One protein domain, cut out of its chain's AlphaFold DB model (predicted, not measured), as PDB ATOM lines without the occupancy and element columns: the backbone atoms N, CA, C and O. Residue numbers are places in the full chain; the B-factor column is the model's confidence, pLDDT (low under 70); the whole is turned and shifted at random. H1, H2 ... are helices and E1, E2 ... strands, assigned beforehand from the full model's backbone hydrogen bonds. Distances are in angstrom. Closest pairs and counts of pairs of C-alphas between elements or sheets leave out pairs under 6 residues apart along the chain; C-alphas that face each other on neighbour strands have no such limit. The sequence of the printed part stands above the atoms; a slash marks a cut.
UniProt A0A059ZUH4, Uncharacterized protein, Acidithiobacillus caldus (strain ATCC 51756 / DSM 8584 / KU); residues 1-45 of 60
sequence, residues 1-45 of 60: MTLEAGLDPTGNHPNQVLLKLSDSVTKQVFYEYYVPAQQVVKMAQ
ATOM      1  N   MET A   1      14.827 -48.356  87.936       77.62
ATOM      2  CA  MET A   1      14.655 -48.628  89.381       77.62
ATOM      3  C   MET A   1      15.178 -47.441  90.171       77.62
ATOM      4  O   MET A   1      16.210 -46.894  89.795       77.62
ATOM      5  N   THR A   2      14.475 -47.047  91.227       87.69
ATOM      6  CA  THR A   2      14.807 -45.918  92.102       87.69
ATOM      7  C   THR A   2      14.727 -46.379  93.553       87.69
ATOM      8  O   THR A   2      13.765 -47.045  93.931       87.69
ATOM      9  N   LEU A   3      15.747 -46.043  94.342       84.75
ATOM     10  CA  LEU A   3      15.759 -46.245  95.787       84.75
ATOM     11  C   LEU A   3      15.522 -44.896  96.465       84.75
ATOM     12  O   LEU A   3      16.280 -43.953  96.243       84.75
ATOM     13  N   GLU A   4      14.482 -44.817  97.282       86.19
ATOM     14  CA  GLU A   4      14.130 -43.636  98.066       86.19
ATOM     15  C   GLU A   4      14.254 -43.964  99.555       86.19
ATOM     16  O   GLU A   4      13.923 -45.072  99.981       86.19
ATOM     17  N   ALA A   5      14.731 -43.003 100.345       85.19
ATOM     18  CA  ALA A   5      14.804 -43.100 101.798       85.19
ATOM     19  C   ALA A   5      14.129 -41.871 102.419       85.19
ATOM     20  O   ALA A   5      14.357 -40.746 101.973       85.19
ATOM     21  N   GLY A   6      13.304 -42.078 103.442       85.81
ATOM     22  CA  GLY A   6      12.545 -41.009 104.086       85.81
ATOM     23  C   GLY A   6      11.974 -41.403 105.443       85.81
ATOM     24  O   GLY A   6      12.305 -42.446 105.997       85.81
ATOM     25  N   LEU A   7      11.119 -40.545 105.992       85.31
ATOM     26  CA  LEU A   7      10.373 -40.822 107.222       85.31
ATOM     27  C   LEU A   7       8.996 -41.398 106.885       85.31
ATOM     28  O   LEU A   7       8.456 -41.125 105.811       85.31
ATOM     29  N   ASP A   8       8.424 -42.173 107.806       84.44
ATOM     30  CA  ASP A   8       7.054 -42.668 107.680       84.44
ATOM     31  C   ASP A   8       6.051 -41.496 107.702       84.44
ATOM     32  O   ASP A   8       5.921 -40.832 108.735       84.44
ATOM     33  N   PRO A   9       5.306 -41.240 106.611       80.44
ATOM     34  CA  PRO A   9       4.328 -40.155 106.569       80.44
ATOM     35  C   PRO A   9       3.121 -40.400 107.484       80.44
ATOM     36  O   PRO A   9       2.398 -39.461 107.804       80.44
ATOM     37  N   THR A  10       2.885 -41.648 107.900       86.12
ATOM     38  CA  THR A  10       1.785 -42.017 108.798       86.12
ATOM     39  C   THR A  10       2.165 -41.918 110.275       86.12
ATOM     40  O   THR A  10       1.281 -41.902 111.128       86.12
ATOM     41  N   GLY A  11       3.465 -41.830 110.584       82.25
ATOM     42  CA  GLY A  11       3.988 -41.755 111.951       82.25
ATOM     43  C   GLY A  11       3.861 -43.048 112.767       82.25
ATOM     44  O   GLY A  11       4.147 -43.034 113.963       82.25
ATOM     45  N   ASN A  12       3.458 -44.162 112.150       88.31
ATOM     46  CA  ASN A  12       3.256 -45.441 112.833       88.31
ATOM     47  C   ASN A  12       4.572 -46.163 113.154       88.31
ATOM     48  O   ASN A  12       4.598 -47.032 114.024       88.31
ATOM     49  N   HIS A  13       5.665 -45.781 112.490       85.44
ATOM     50  CA  HIS A  13       6.995 -46.361 112.674       85.44
ATOM     51  C   HIS A  13       7.971 -45.322 113.251       85.44
ATOM     52  O   HIS A  13       8.814 -44.775 112.531       85.44
ATOM     53  N   PRO A  14       7.868 -44.998 114.556       85.00
ATOM     54  CA  PRO A  14       8.756 -44.034 115.189       85.00
ATOM     55  C   PRO A  14      10.198 -44.550 115.214       85.00
ATOM     56  O   PRO A  14      10.448 -45.745 115.366       85.00
ATOM     57  N   ASN A  15      11.158 -43.627 115.117       86.12
ATOM     58  CA  ASN A  15      12.600 -43.915 115.118       86.12
ATOM     59  C   ASN A  15      13.070 -44.857 113.995       86.12
ATOM     60  O   ASN A  15      14.152 -45.441 114.090       86.12
ATOM     61  N   GLN A  16      12.282 -44.999 112.929       87.94
ATOM     62  CA  GLN A  16      12.612 -45.822 111.774       87.94
ATOM     63  C   GLN A  16      12.617 -44.975 110.499       87.94
ATOM     64  O   GLN A  16      11.880 -44.000 110.358       87.94
ATOM     65  N   VAL A  17      13.491 -45.356 109.576       88.06
ATOM     66  CA  VAL A  17      13.627 -44.800 108.234       88.06
ATOM     67  C   VAL A  17      12.934 -45.744 107.268       88.06
ATOM     68  O   VAL A  17      13.178 -46.949 107.275       88.06
ATOM     69  N   LEU A  18      12.084 -45.173 106.430       88.31
ATOM     70  CA  LEU A  18      11.372 -45.856 105.368       88.31
ATOM     71  C   LEU A  18      12.228 -45.888 104.104       88.31
ATOM     72  O   LEU A  18      12.608 -44.839 103.585       88.31
ATOM     73  N   LEU A  19      12.502 -47.084 103.596       88.75
ATOM     74  CA  LEU A  19      13.189 -47.325 102.331       88.75
ATOM     75  C   LEU A  19      12.208 -47.900 101.317       88.75
ATOM     76  O   LEU A  19      11.534 -48.893 101.598       88.75
ATOM     77  N   LYS A  20      12.154 -47.304 100.126       90.50
ATOM     78  CA  LYS A  20      11.288 -47.748  99.028       90.50
ATOM     79  C   LYS A  20      12.113 -48.047  97.793       90.50
ATOM     80  O   LYS A  20      12.837 -47.180  97.308       90.50
ATOM     81  N   LEU A  21      11.973 -49.260  97.266       90.81
ATOM     82  CA  LEU A  21      12.494 -49.615  95.950       90.81
ATOM     83  C   LEU A  21      11.336 -49.626  94.963       90.81
ATOM     84  O   LEU A  21      10.414 -50.435  95.084       90.81
ATOM     85  N   SER A  22      11.402 -48.742  93.978       92.56
ATOM     86  CA  SER A  22      10.361 -48.584  92.973       92.56
ATOM     87  C   SER A  22      10.914 -48.670  91.557       92.56
ATOM     88  O   SER A  22      12.117 -48.529  91.298       92.56
ATOM     89  N   ASP A  23      10.028 -48.921  90.603       94.38
ATOM     90  CA  ASP A  23      10.336 -48.674  89.208       94.38
ATOM     91  C   ASP A  23      10.429 -47.167  88.944       94.38
ATOM     92  O   ASP A  23       9.592 -46.372  89.370       94.38
ATOM     93  N   SER A  24      11.453 -46.765  88.196       89.12
ATOM     94  CA  SER A  24      11.749 -45.348  87.978       89.12
ATOM     95  C   SER A  24      10.720 -44.657  87.079       89.12
ATOM     96  O   SER A  24      10.528 -43.445  87.221       89.12
ATOM     97  N   VAL A  25      10.069 -45.411  86.183       93.19
ATOM     98  CA  VAL A  25       9.138 -44.898  85.165       93.19
ATOM     99  C   VAL A  25       7.695 -44.991  85.654       93.19
ATOM    100  O   VAL A  25       6.994 -43.987  85.708       93.19
ATOM    101  N   THR A  26       7.261 -46.181  86.057       95.06
ATOM    102  CA  THR A  26       5.878 -46.473  86.468       95.06
ATOM    103  C   THR A  26       5.592 -46.125  87.926       95.06
ATOM    104  O   THR A  26       4.431 -46.104  88.324       95.06
ATOM    105  N   LYS A  27       6.633 -45.863  88.730       90.25
ATOM    106  CA  LYS A  27       6.547 -45.627  90.182       90.25
ATOM    107  C   LYS A  27       5.949 -46.794  90.975       90.25
ATOM    108  O   LYS A  27       5.643 -46.634  92.153       90.25
ATOM    109  N   GLN A  28       5.820 -47.976  90.366       92.94
ATOM    110  CA  GLN A  28       5.393 -49.181  91.067       92.94
ATOM    111  C   GLN A  28       6.407 -49.522  92.162       92.94
ATOM    112  O   GLN A  28       7.594 -49.686  91.878       92.94
ATOM    113  N   VAL A  29       5.945 -49.625  93.406       89.62
ATOM    114  CA  VAL A  29       6.783 -50.022  94.541       89.62
ATOM    115  C   VAL A  29       6.896 -51.541  94.558       89.62
ATOM    116  O   VAL A  29       5.889 -52.244  94.566       89.62
ATOM    117  N   PHE A  30       8.128 -52.042  94.564       90.19
ATOM    118  CA  PHE A  30       8.422 -53.468  94.688       90.19
ATOM    119  C   PHE A  30       8.678 -53.862  96.136       90.19
ATOM    120  O   PHE A  30       8.275 -54.940  96.561       90.19
ATOM    121  N   TYR A  31       9.343 -52.980  96.884       87.38
ATOM    122  CA  TYR A  31       9.687 -53.221  98.276       87.38
ATOM    123  C   TYR A  31       9.554 -51.959  99.112       87.38
ATOM    124  O   TYR A  31       9.923 -50.867  98.671       87.38
ATOM    125  N   GLU A  32       9.094 -52.155 100.340       90.31
ATOM    126  CA  GLU A  32       9.005 -51.143 101.378       90.31
ATOM    127  C   GLU A  32       9.564 -51.739 102.676       90.31
ATOM    128  O   GLU A  32       9.100 -52.786 103.126       90.31
ATOM    129  N   TYR A  33      10.589 -51.103 103.247       87.25
ATOM    130  CA  TYR A  33      11.265 -51.572 104.456       87.25
ATOM    131  C   TYR A  33      11.411 -50.452 105.472       87.25
ATOM    132  O   TYR A  33      11.728 -49.318 105.115       87.25
ATOM    133  N   TYR A  34      11.269 -50.805 106.745       88.25
ATOM    134  CA  TYR A  34      11.582 -49.918 107.851       88.25
ATOM    135  C   TYR A  34      12.887 -50.350 108.507       88.25
ATOM    136  O   TYR A  34      13.059 -51.513 108.874       88.25
ATOM    137  N   VAL A  35      13.816 -49.409 108.643       86.44
ATOM    138  CA  VAL A  35      15.140 -49.643 109.226       86.44
ATOM    139  C   VAL A  35      15.341 -48.695 110.405       86.44
ATOM    140  O   VAL A  35      15.062 -47.505 110.264       86.44
ATOM    141  N   PRO A  36      15.840 -49.158 111.564       88.88
ATOM    142  CA  PRO A  36      16.132 -48.280 112.693       88.88
ATOM    143  C   PRO A  36      17.036 -47.106 112.300       88.88
ATOM    144  O   PRO A  36      18.087 -47.289 111.680       88.88
ATOM    145  N   ALA A  37      16.659 -45.888 112.690       83.06
ATOM    146  CA  ALA A  37      17.402 -44.681 112.331       83.06
ATOM    147  C   ALA A  37      18.844 -44.712 112.860       83.06
ATOM    148  O   ALA A  37      19.768 -44.280 112.172       83.06
ATOM    149  N   GLN A  38      19.063 -45.288 114.048       82.44
ATOM    150  CA  GLN A  38      20.401 -45.451 114.620       82.44
ATOM    151  C   GLN A  38      21.294 -46.314 113.728       82.44
ATOM    152  O   GLN A  38      22.478 -46.018 113.591       82.44
ATOM    153  N   GLN A  39      20.737 -47.352 113.100       78.88
ATOM    154  CA  GLN A  39      21.483 -48.208 112.186       78.88
ATOM    155  C   GLN A  39      21.885 -47.425 110.937       78.88
ATOM    156  O   GLN A  39      23.053 -47.438 110.573       78.88
ATOM    157  N   VAL A  40      20.965 -46.668 110.334       77.94
ATOM    158  CA  VAL A  40      21.272 -45.833 109.159       77.94
ATOM    159  C   VAL A  40      22.395 -44.835 109.461       77.94
ATOM    160  O   VAL A  40      23.327 -44.702 108.671       77.94
ATOM    161  N   VAL A  41      22.355 -44.182 110.628       80.69
ATOM    162  CA  VAL A  41      23.389 -43.225 111.056       80.69
ATOM    163  C   VAL A  41      24.733 -43.912 111.309       80.69
ATOM    164  O   VAL A  41      25.749 -43.447 110.795       80.69
ATOM    165  N   LYS A  42      24.750 -45.029 112.053       76.69
ATOM    166  CA  LYS A  42      25.968 -45.827 112.282       76.69
ATOM    167  C   LYS A  42      26.592 -46.260 110.948       76.69
ATOM    168  O   LYS A  42      27.799 -46.121 110.768       76.69
ATOM    169  N   MET A  43      25.776 -46.701 109.988       71.56
ATOM    170  CA  MET A  43      26.254 -47.142 108.673       71.56
ATOM    171  C   MET A  43      26.815 -45.983 107.842       71.56
ATOM    172  O   MET A  43      27.918 -46.101 107.312       71.56
ATOM    173  N   ALA A  44      26.123 -44.839 107.798       72.94
ATOM    174  CA  ALA A  44      26.603 -43.640 107.107       72.94
ATOM    175  C   ALA A  44      27.956 -43.144 107.648       72.94
ATOM    176  O   ALA A  44      28.760 -42.602 106.894       72.94
ATOM    177  N   GLN A  45      28.220 -43.355 108.941       77.88
ATOM    178  CA  GLN A  45      29.497 -43.030 109.581       77.88
ATOM    179  C   GLN A  45      30.583 -44.086 109.329       77.88
ATOM    180  O   GLN A  45      31.756 -43.736 109.241       77.88
TER     181      GLN A  45
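What this domain is: This is residues 1 to 45 of the 60 residues of an uncharacterized protein of Acidithiobacillus caldus (strain ATCC 51756 / DSM 8584 / KU) (UniProt A0A059ZUH4). A small, strongly twisted sheet of three strands has one helix at one end, where E3 ends and E2 begins; the helix H1 leads away from the sheet and only grazes it. The strands E1, E2 and E3 form a meander, each strand the antiparallel neighbour of the one before, and the link between E2 and E3 makes the turn at the other end. The printed part has 45 residues, with E1, E2, E3 and H1 in that order along the chain; the sheet's order is E1 - E2 - E3, all antiparallel, and the class of the domain is mixed, helices and strands. The whole is only just loose, close to compact, with a radius of gyration of the C-alphas of 11.4 A, and flat, spanning 31 by 26 by 11 A.

How they stand to each other: Edge strand E1, residues 2 to 7, and inner strand E2, residues 16 to 22, form a hairpin at 157 degrees; N 4 and O 20 are 2.9 A apart, within hydrogen-bond range. E2 and edge strand E3, residues 29 to 36, form a hairpin at 162 degrees, with N 17 and O 35 within hydrogen-bond range at 2.7 A. H1, residues 37 to 45, only grazes the sheet with its residues 37 to 40; the closest C-alphas of E2 and H1, those of Gln 16 and Ala 37, are 5.0 A apart. In H1 every O i to N i+4 pair is within hydrogen-bond range.

Where its parts are: E1 begins at C-alpha 2, (14.807, -45.918, 92.102), and is 16.6 A long from first to last C-alpha. E2 measures 19.1 A and E3 20.5 A. H1 measures 12.5 A and ends at C-alpha 45, (29.497, -43.030, 109.581).

The domain as a whole: The two C-alphas farthest apart, those of Thr 26 and Gln 45, are 33.2 A apart. The printed part has no cut and no long link, and no printed residue is under 70 in pLDDT.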